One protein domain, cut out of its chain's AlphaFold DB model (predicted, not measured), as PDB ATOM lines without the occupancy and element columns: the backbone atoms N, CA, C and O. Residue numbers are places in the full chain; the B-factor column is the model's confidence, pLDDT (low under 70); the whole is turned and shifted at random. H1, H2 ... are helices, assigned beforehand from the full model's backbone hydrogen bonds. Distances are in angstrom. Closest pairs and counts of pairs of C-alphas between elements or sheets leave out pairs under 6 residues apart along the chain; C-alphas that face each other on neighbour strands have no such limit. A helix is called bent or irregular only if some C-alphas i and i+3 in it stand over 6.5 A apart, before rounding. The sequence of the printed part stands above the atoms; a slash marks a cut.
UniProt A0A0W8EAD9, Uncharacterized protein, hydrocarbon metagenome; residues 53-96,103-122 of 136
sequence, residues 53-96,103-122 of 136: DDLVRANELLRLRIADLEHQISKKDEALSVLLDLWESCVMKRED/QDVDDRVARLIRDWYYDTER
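This is residues 53 to 96 and 103 to 122 of the 136 residues of an uncharacterized protein of hydrocarbon metagenome (UniProt A0A0W8EAD9). One long, straight helix, H1, makes the length of this model, and a shorter helix, H2, runs back beside part of it, loosely, nearest at Leu 86 and Val 105. The first part of H1, residues 53 to 75, stands free, and so does the end of H2, residues 117 to 122. The printed part has 64 residues, with two named helices in the order H1, H2 and no named strand; the class is all helix. It is extended, with a radius of gyration of the C-alphas of 18.3 A, and spans 66 by 22 by 10 A, a rod.

Find C-alpha 53 at (-2.998, -4.399, -58.369); from there H1, residues 53 to 92, runs 58.3 A to C-alpha 92 at (-49.099, -4.515, -22.605). Past the cut, begin again at C-alpha 103; H2, residues 103 to 122, runs 28.7 A to C-alpha 122 at (-15.398, 6.984, -31.074). Neither helix is bent.

Look at Leu 86 and Val 105: their C-alphas, the closest of H1 and H2, are 8.0 A apart. The two helices are close but not clearly touching, with 1 pair of C-alphas within 8 A. They run opposite ways at a shallow tilt of 16 degrees, and their centres are 17.9 A apart. In H1 and H2 every O i to N i+4 pair is within hydrogen-bond range.

The two C-alphas farthest apart are those of Asp 53 and Asp 96, at 66.3 A. Residues 97 to 102 are not printed; C-alphas 96 and 103 are 18.5 A apart across this cut, and the link from H1 to H2 runs across it. Residues 91 to 96 stand free. In the B-factor column you will find a mean pLDDT of 73.3 for the printed part, with residues 53 to 55, 57, 89 to 96, 103 to 106 and 116 to 122 under 70.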
ATOM      1  N   ASP A  53      -3.204  -4.347 -59.822       61.38
ATOM      2  CA  ASP A  53      -2.998  -4.399 -58.369       61.38
ATOM      3  C   ASP A  53      -3.806  -3.333 -57.611       61.38
ATOM      4  O   ASP A  53      -4.292  -3.594 -56.507       61.38
ATOM      5  N   ASP A  54      -4.038  -2.167 -58.217       66.62
ATOM      6  CA  ASP A  54      -4.833  -1.095 -57.607       66.62
ATOM      7  C   ASP A  54      -6.328  -1.432 -57.589       66.62
ATOM      8  O   ASP A  54      -7.007  -1.191 -56.589       66.62
ATOM      9  N   LEU A  55      -6.838  -2.074 -58.645       69.56
ATOM     10  CA  LEU A  55      -8.214  -2.573 -58.682       69.56
ATOM     11  C   LEU A  55      -8.439  -3.709 -57.678       69.56
ATOM     12  O   LEU A  55      -9.467  -3.726 -56.997       69.56
ATOM     13  N   VAL A  56      -7.480  -4.630 -57.536       74.62
ATOM     14  CA  VAL A  56      -7.538  -5.700 -56.524       74.62
ATOM     15  C   VAL A  56      -7.530  -5.109 -55.114       74.62
ATOM     16  O   VAL A  56      -8.355  -5.489 -54.280       74.62
ATOM     17  N   ARG A  57      -6.667  -4.121 -54.854       68.94
ATOM     18  CA  ARG A  57      -6.593  -3.433 -53.561       68.94
ATOM     19  C   ARG A  57      -7.861  -2.641 -53.239       68.94
ATOM     20  O   ARG A  57      -8.334  -2.689 -52.104       68.94
ATOM     21  N   ALA A  58      -8.426  -1.936 -54.217       71.62
ATOM     22  CA  ALA A  58      -9.684  -1.214 -54.053       71.62
ATOM     23  C   ALA A  58     -10.852  -2.174 -53.779       71.62
ATOM     24  O   ALA A  58     -11.680  -1.903 -52.909       71.62
ATOM     25  N   ASN A  59     -10.895  -3.320 -54.465       78.31
ATOM     26  CA  ASN A  59     -11.913  -4.342 -54.229       78.31
ATOM     27  C   ASN A  59     -11.821  -4.917 -52.808       78.31
ATOM     28  O   ASN A  59     -12.841  -5.056 -52.136       78.31
ATOM     29  N   GLU A  60     -10.608  -5.180 -52.322       76.81
ATOM     30  CA  GLU A  60     -10.393  -5.687 -50.966       76.81
ATOM     31  C   GLU A  60     -10.805  -4.666 -49.896       76.81
ATOM     32  O   GLU A  60     -11.491  -5.007 -48.931       76.81
ATOM     33  N   LEU A  61     -10.487  -3.384 -50.103       79.00
ATOM     34  CA  LEU A  61     -10.929  -2.309 -49.213       79.00
ATOM     35  C   LEU A  61     -12.462  -2.205 -49.163       79.00
ATOM     36  O   LEU A  61     -13.045  -2.043 -48.088       79.00
ATOM     37  N   LEU A  62     -13.123  -2.330 -50.317       86.12
ATOM     38  CA  LEU A  62     -14.582  -2.321 -50.406       86.12
ATOM     39  C   LEU A  62     -15.201  -3.524 -49.690       86.12
ATOM     40  O   LEU A  62     -16.185  -3.346 -48.976       86.12
ATOM     41  N   ARG A  63     -14.617  -4.722 -49.806       85.38
ATOM     42  CA  ARG A  63     -15.081  -5.917 -49.080       85.38
ATOM     43  C   ARG A  63     -14.981  -5.753 -47.571       85.38
ATOM     44  O   ARG A  63     -15.945  -6.043 -46.868       85.38
ATOM     45  N   LEU A  64     -13.856  -5.240 -47.078       83.25
ATOM     46  CA  LEU A  64     -13.681  -4.953 -45.653       83.25
ATOM     47  C   LEU A  64     -14.710  -3.931 -45.162       83.25
ATOM     48  O   LEU A  64     -15.285  -4.092 -44.085       83.25
ATOM     49  N   ARG A  65     -14.990  -2.901 -45.970       84.06
ATOM     50  CA  ARG A  65     -16.005  -1.904 -45.630       84.06
ATOM     51  C   ARG A  65     -17.419  -2.483 -45.637       84.06
ATOM     52  O   ARG A  65     -18.203  -2.125 -44.765       84.06
ATOM     53  N   ILE A  66     -17.744  -3.365 -46.580       90.12
ATOM     54  CA  ILE A  66     -19.032  -4.069 -46.611       90.12
ATOM     55  C   ILE A  66     -19.198  -4.913 -45.345       90.12
ATOM     56  O   ILE A  66     -20.201  -4.749 -44.662       90.12
ATOM     57  N   ALA A  67     -18.196  -5.712 -44.970       88.62
ATOM     58  CA  ALA A  67     -18.256  -6.543 -43.767       88.62
ATOM     59  C   ALA A  67     -18.449  -5.713 -42.479       88.62
ATOM     60  O   ALA A  67     -19.243  -6.071 -41.610       88.62
ATOM     61  N   ASP A  68     -17.763  -4.570 -42.363       86.50
ATOM     62  CA  ASP A  68     -17.960  -3.630 -41.250       86.50
ATOM     63  C   ASP A  68     -19.380  -3.032 -41.241       86.50
ATOM     64  O   ASP A  68     -20.013  -2.930 -40.189       86.50
ATOM     65  N   LEU A  69     -19.915  -2.661 -42.407       85.31
ATOM     66  CA  LEU A  69     -21.281  -2.145 -42.517       85.31
ATOM     67  C   LEU A  69     -22.328  -3.212 -42.175       85.31
ATOM     68  O   LEU A  69     -23.267  -2.913 -41.438       85.31
ATOM     69  N   GLU A  70     -22.156  -4.447 -42.639       90.38
ATOM     70  CA  GLU A  70     -23.026  -5.581 -42.308       90.38
ATOM     71  C   GLU A  70     -23.034  -5.856 -40.801       90.38
ATOM     72  O   GLU A  70     -24.100  -6.008 -40.202       90.38
ATOM     73  N   HIS A  71     -21.865  -5.822 -40.153       89.44
ATOM     74  CA  HIS A  71     -21.770  -5.967 -38.702       89.44
ATOM     75  C   HIS A  71     -22.512  -4.845 -37.955       89.44
ATOM     76  O   HIS A  71     -23.227  -5.094 -36.982       89.44
ATOM     77  N   GLN A  72     -22.393  -3.601 -38.427       81.62
ATOM     78  CA  GLN A  72     -23.109  -2.467 -37.841       81.62
ATOM     79  C   GLN A  72     -24.625  -2.558 -38.016       81.62
ATOM     80  O   GLN A  72     -25.353  -2.150 -37.109       81.62
ATOM     81  N   ILE A  73     -25.096  -3.054 -39.161       88.19
ATOM     82  CA  ILE A  73     -26.523  -3.298 -39.403       88.19
ATOM     83  C   ILE A  73     -27.019  -4.368 -38.436       88.19
ATOM     84  O   ILE A  73     -27.959  -4.105 -37.694       88.19
ATOM     85  N   SER A  74     -26.320  -5.501 -38.335       87.31
ATOM     86  CA  SER A  74     -26.696  -6.579 -37.413       87.31
ATOM     87  C   SER A  74     -26.795  -6.101 -35.959       87.31
ATOM     88  O   SER A  74     -27.746  -6.455 -35.268       87.31
ATOM     89  N   LYS A  75     -25.855  -5.266 -35.495       85.50
ATOM     90  CA  LYS A  75     -25.897  -4.697 -34.137       85.50
ATOM     91  C   LYS A  75     -27.102  -3.768 -33.934       85.50
ATOM     92  O   LYS A  75     -27.691  -3.733 -32.856       85.50
ATOM     93  N   LYS A  76     -27.462  -2.988 -34.957       85.75
ATOM     94  CA  LYS A  76     -28.625  -2.089 -34.908       85.75
ATOM     95  C   LYS A  76     -29.942  -2.857 -34.949       85.75
ATOM     96  O   LYS A  76     -30.853  -2.471 -34.227       85.75
ATOM     97  N   ASP A  77     -30.025  -3.929 -35.729       89.50
ATOM     98  CA  ASP A  77     -31.205  -4.794 -35.778       89.50
ATOM     99  C   ASP A  77     -31.454  -5.466 -34.421       89.50
ATOM    100  O   ASP A  77     -32.587  -5.486 -33.945       89.50
ATOM    101  N   GLU A  78     -30.398  -5.924 -33.741       84.88
ATOM    102  CA  GLU A  78     -30.499  -6.443 -32.370       84.88
ATOM    103  C   GLU A  78     -30.994  -5.365 -31.392       84.88
ATOM    104  O   GLU A  78     -31.922  -5.602 -30.616       84.88
ATOM    105  N   ALA A  79     -30.440  -4.150 -31.466       78.00
ATOM    106  CA  ALA A  79     -30.880  -3.038 -30.624       78.00
ATOM    107  C   ALA A  79     -32.349  -2.657 -30.884       78.00
ATOM    108  O   ALA A  79     -33.093  -2.387 -29.941       78.00
ATOM    109  N   LEU A  80     -32.784  -2.664 -32.148       84.06
ATOM    110  CA  LEU A  80     -34.177  -2.437 -32.528       84.06
ATOM    111  C   LEU A  80     -35.092  -3.541 -31.998       84.06
ATOM    112  O   LEU A  80     -36.150  -3.219 -31.469       84.06
ATOM    113  N   SER A  81     -34.680  -4.809 -32.076       82.62
ATOM    114  CA  SER A  81     -35.438  -5.929 -31.506       82.62
ATOM    115  C   SER A  81     -35.640  -5.749 -30.003       82.62
ATOM    116  O   SER A  81     -36.764  -5.837 -29.525       82.62
ATOM    117  N   VAL A  82     -34.583  -5.404 -29.263       83.81
ATOM    118  CA  VAL A  82     -34.677  -5.145 -27.817       83.81
ATOM    119  C   VAL A  82     -35.609  -3.966 -27.522       83.81
ATOM    120  O   VAL A  82     -36.397  -4.023 -26.580       83.81
ATOM    121  N   LEU A  83     -35.543  -2.887 -28.307       77.88
ATOM    122  CA  LEU A  83     -36.437  -1.738 -28.138       77.88
ATOM    123  C   LEU A  83     -37.897  -2.085 -28.448       77.88
ATOM    124  O   LEU A  83     -38.784  -1.581 -27.760       77.88
ATOM    125  N   LEU A  84     -38.151  -2.937 -29.442       80.81
ATOM    126  CA  LEU A  84     -39.489  -3.434 -29.759       80.81
ATOM    127  C   LEU A  84     -40.027  -4.332 -28.640       80.81
ATOM    128  O   LEU A  84     -41.138  -4.090 -28.181       80.81
ATOM    129  N   ASP A  85     -39.224  -5.264 -28.123       78.38
ATOM    130  CA  ASP A  85     -39.597  -6.109 -26.979       78.38
ATOM    131  C   ASP A  85     -39.926  -5.256 -25.741       78.38
ATOM    132  O   ASP A  85     -40.923  -5.477 -25.045       78.38
ATOM    133  N   LEU A  86     -39.108  -4.231 -25.470       77.88
ATOM    134  CA  LEU A  86     -39.358  -3.279 -24.389       77.88
ATOM    135  C   LEU A  86     -40.639  -2.477 -24.638       77.88
ATOM    136  O   LEU A  86     -41.442  -2.324 -23.717       77.88
ATOM    137  N   TRP A  87     -40.861  -1.996 -25.862       74.38
ATOM    138  CA  TRP A  87     -42.074  -1.274 -26.236       74.38
ATOM    139  C   TRP A  87     -43.326  -2.134 -26.050       74.38
ATOM    140  O   TRP A  87     -44.271  -1.688 -25.402       74.38
ATOM    141  N   GLU A  88     -43.324  -3.377 -26.532       74.88
ATOM    142  CA  GLU A  88     -44.424  -4.325 -26.339       74.88
ATOM    143  C   GLU A  88     -44.676  -4.594 -24.851       74.88
ATOM    144  O   GLU A  88     -45.818  -4.530 -24.397       74.88
ATOM    145  N   SER A  89     -43.619  -4.780 -24.054       69.62
ATOM    146  CA  SER A  89     -43.747  -4.958 -22.602       69.62
ATOM    147  C   SER A  89     -44.332  -3.729 -21.883       69.62
ATOM    148  O   SER A  89     -45.017  -3.873 -20.868       69.62
ATOM    149  N   CYS A  90     -44.104  -2.522 -22.413       63.31
ATOM    150  CA  CYS A  90     -44.640  -1.265 -21.887       63.31
ATOM    151  C   CYS A  90     -46.085  -1.004 -22.335       63.31
ATOM    152  O   CYS A  90     -46.887  -0.498 -21.548       63.31
ATOM    153  N   VAL A  91     -46.436  -1.345 -23.580       58.91
ATOM    154  CA  VAL A  91     -47.801  -1.211 -24.114       58.91
ATOM    155  C   VAL A  91     -48.739  -2.226 -23.461       58.91
ATOM    156  O   VAL A  91     -49.834  -1.849 -23.053       58.91
ATOM    157  N   MET A  92     -48.291  -3.468 -23.248       52.28
ATOM    158  CA  MET A  92     -49.099  -4.515 -22.605       52.28
ATOM    159  C   MET A  92     -49.334  -4.284 -21.103       52.28
ATOM    160  O   MET A  92     -50.318  -4.765 -20.555       52.28
ATOM    161  N   LYS A  93     -48.470  -3.523 -20.415       52.19
ATOM    162  CA  LYS A  93     -48.674  -3.149 -19.000       52.19
ATOM    163  C   LYS A  93     -49.629  -1.968 -18.801       52.19
ATOM    164  O   LYS A  93     -50.051  -1.720 -17.674       52.19
ATOM    165  N   ARG A  94     -49.969  -1.224 -19.862       48.44
ATOM    166  CA  ARG A  94     -50.826  -0.030 -19.768       48.44
ATOM    167  C   ARG A  94     -52.315  -0.327 -19.641       48.44
ATOM    168  O   ARG A  94     -53.040   0.580 -19.244       48.44
ATOM    169  N   GLU A  95     -52.769  -1.536 -19.962       48.78
ATOM    170  CA  GLU A  95     -54.196  -1.862 -19.852       48.78
ATOM    171  C   GLU A  95     -54.630  -2.219 -18.421       48.78
ATOM    172  O   GLU A  95     -55.807  -2.056 -18.125       48.78
ATOM    173  N   ASP A  96     -53.707  -2.552 -17.502       48.94
ATOM    174  CA  ASP A  96     -54.092  -3.048 -16.167       48.94
ATOM    175  C   ASP A  96     -53.418  -2.409 -14.938       48.94
ATOM    176  O   ASP A  96     -53.785  -2.766 -13.819       48.94
ATOM    177  N   GLN A 103     -37.993   1.193 -12.278       59.97
ATOM    178  CA  GLN A 103     -36.684   1.847 -12.465       59.97
ATOM    179  C   GLN A 103     -35.685   1.011 -13.288       59.97
ATOM    180  O   GLN A 103     -34.818   1.568 -13.953       59.97
ATOM    181  N   ASP A 104     -35.836  -0.318 -13.318       65.12
ATOM    182  CA  ASP A 104     -34.992  -1.217 -14.118       65.12
ATOM    183  C   ASP A 104     -35.132  -0.984 -15.635       65.12
ATOM    184  O   ASP A 104     -34.159  -1.105 -16.384       65.12
ATOM    185  N   VAL A 105     -36.329  -0.611 -16.104       62.69
ATOM    186  CA  VAL A 105     -36.571  -0.312 -17.524       62.69
ATOM    187  C   VAL A 105     -35.906   1.006 -17.904       62.69
ATOM    188  O   VAL A 105     -35.206   1.063 -18.916       62.69
ATOM    189  N   ASP A 106     -36.037   2.030 -17.061       67.19
ATOM    190  CA  ASP A 106     -35.381   3.325 -17.268       67.19
ATOM    191  C   ASP A 106     -33.852   3.186 -17.243       67.19
ATOM    192  O   ASP A 106     -33.167   3.724 -18.114       67.19
ATOM    193  N   ASP A 107     -33.301   2.378 -16.332       72.88
ATOM    194  CA  ASP A 107     -31.864   2.094 -16.261       72.88
ATOM    195  C   ASP A 107     -31.352   1.307 -17.478       72.88
ATOM    196  O   ASP A 107     -30.201   1.465 -17.902       72.88
ATOM    197  N   ARG A 108     -32.173   0.425 -18.061       71.19
ATOM    198  CA  ARG A 108     -31.841  -0.285 -19.310       71.19
ATOM    199  C   ARG A 108     -31.869   0.651 -20.513       71.19
ATOM    200  O   ARG A 108     -30.917   0.644 -21.290       71.19
ATOM    201  N   VAL A 109     -32.894   1.492 -20.633       71.19
ATOM    202  CA  VAL A 109     -33.012   2.487 -21.712       71.19
ATOM    203  C   VAL A 109     -31.887   3.522 -21.624       71.19
ATOM    204  O   VAL A 109     -31.243   3.820 -22.629       71.19
ATOM    205  N   ALA A 110     -31.571   4.015 -20.423       73.88
ATOM    206  CA  ALA A 110     -30.484   4.963 -20.203       73.88
ATOM    207  C   ALA A 110     -29.109   4.379 -20.562       73.88
ATOM    208  O   ALA A 110     -28.267   5.093 -21.109       73.88
ATOM    209  N   ARG A 111     -28.873   3.088 -20.287       77.81
ATOM    210  CA  ARG A 111     -27.659   2.382 -20.732       77.81
ATOM    211  C   ARG A 111     -27.594   2.278 -22.252       77.81
ATOM    212  O   ARG A 111     -26.575   2.637 -22.825       77.81
ATOM    213  N   LEU A 112     -28.695   1.906 -22.901       76.62
ATOM    214  CA  LEU A 112     -28.777   1.788 -24.361       76.62
ATOM    215  C   LEU A 112     -28.494   3.121 -25.074       76.62
ATOM    216  O   LEU A 112     -27.711   3.165 -26.020       76.62
ATOM    217  N   ILE A 113     -29.077   4.221 -24.585       75.56
ATOM    218  CA  ILE A 113     -28.837   5.572 -25.119       75.56
ATOM    219  C   ILE A 113     -27.381   5.997 -24.899       75.56
ATOM    220  O   ILE A 113     -26.753   6.553 -25.800       75.56
ATOM    221  N   ARG A 114     -26.829   5.727 -23.710       74.44
ATOM    222  CA  ARG A 114     -25.442   6.056 -23.369       74.44
ATOM    223  C   ARG A 114     -24.457   5.301 -24.259       74.44
ATOM    224  O   ARG A 114     -23.566   5.922 -24.827       74.44
ATOM    225  N   ASP A 115     -24.638   3.995 -24.404       75.81
ATOM    226  CA  ASP A 115     -23.772   3.144 -25.221       75.81
ATOM    227  C   ASP A 115     -23.842   3.547 -26.698       75.81
ATOM    228  O   ASP A 115     -22.818   3.601 -27.377       75.81
ATOM    229  N   TRP A 116     -25.030   3.931 -27.181       68.19
ATOM    230  CA  TRP A 116     -25.191   4.452 -28.535       68.19
ATOM    231  C   TRP A 116     -24.422   5.762 -28.749       68.19
ATOM    232  O   TRP A 116     -23.719   5.893 -29.751       68.19
ATOM    233  N   TYR A 117     -24.495   6.691 -27.791       62.62
ATOM    234  CA  TYR A 117     -23.790   7.973 -27.856       62.62
ATOM    235  C   TYR A 117     -22.258   7.792 -27.835       62.62
ATOM    236  O   TYR A 117     -21.546   8.378 -28.655       62.62
ATOM    237  N   TYR A 118     -21.745   6.906 -26.973       61.56
ATOM    238  CA  TYR A 118     -20.310   6.600 -26.903       61.56
ATOM    239  C   TYR A 118     -19.775   5.869 -28.143       61.56
ATOM    240  O   TYR A 118     -18.635   6.110 -28.554       61.56
ATOM    241  N   ASP A 119     -20.574   5.003 -28.768       59.25
ATOM    242  CA  ASP A 119     -20.185   4.324 -30.010       59.25
ATOM    243  C   ASP A 119     -20.125   5.284 -31.209       59.25
ATOM    244  O   ASP A 119     -19.295   5.097 -32.105       59.25
ATOM    245  N   THR A 120     -20.966   6.323 -31.236       55.44
ATOM    246  CA  THR A 120     -20.909   7.372 -32.266       55.44
ATOM    247  C   THR A 120     -19.699   8.294 -32.103       55.44
ATOM    248  O   THR A 120     -19.010   8.544 -33.088       55.44
ATOM    249  N   GLU A 121     -19.347   8.710 -30.880       53.25
ATOM    250  CA  GLU A 121     -18.208   9.619 -30.650       53.25
ATOM    251  C   GLU A 121     -16.840   8.979 -30.952       53.25
ATOM    252  O   GLU A 121     -15.925   9.650 -31.431       53.25
ATOM    253  N   ARG A 122     -16.672   7.662 -30.752       52.00
ATOM    254  CA  ARG A 122     -15.398   6.984 -31.074       52.00
ATOM    255  C   ARG A 122     -15.155   6.815 -32.575       52.00
ATOM    256  O   ARG A 122     -13.998   6.681 -32.980       52.00
TER     257      ARG A 122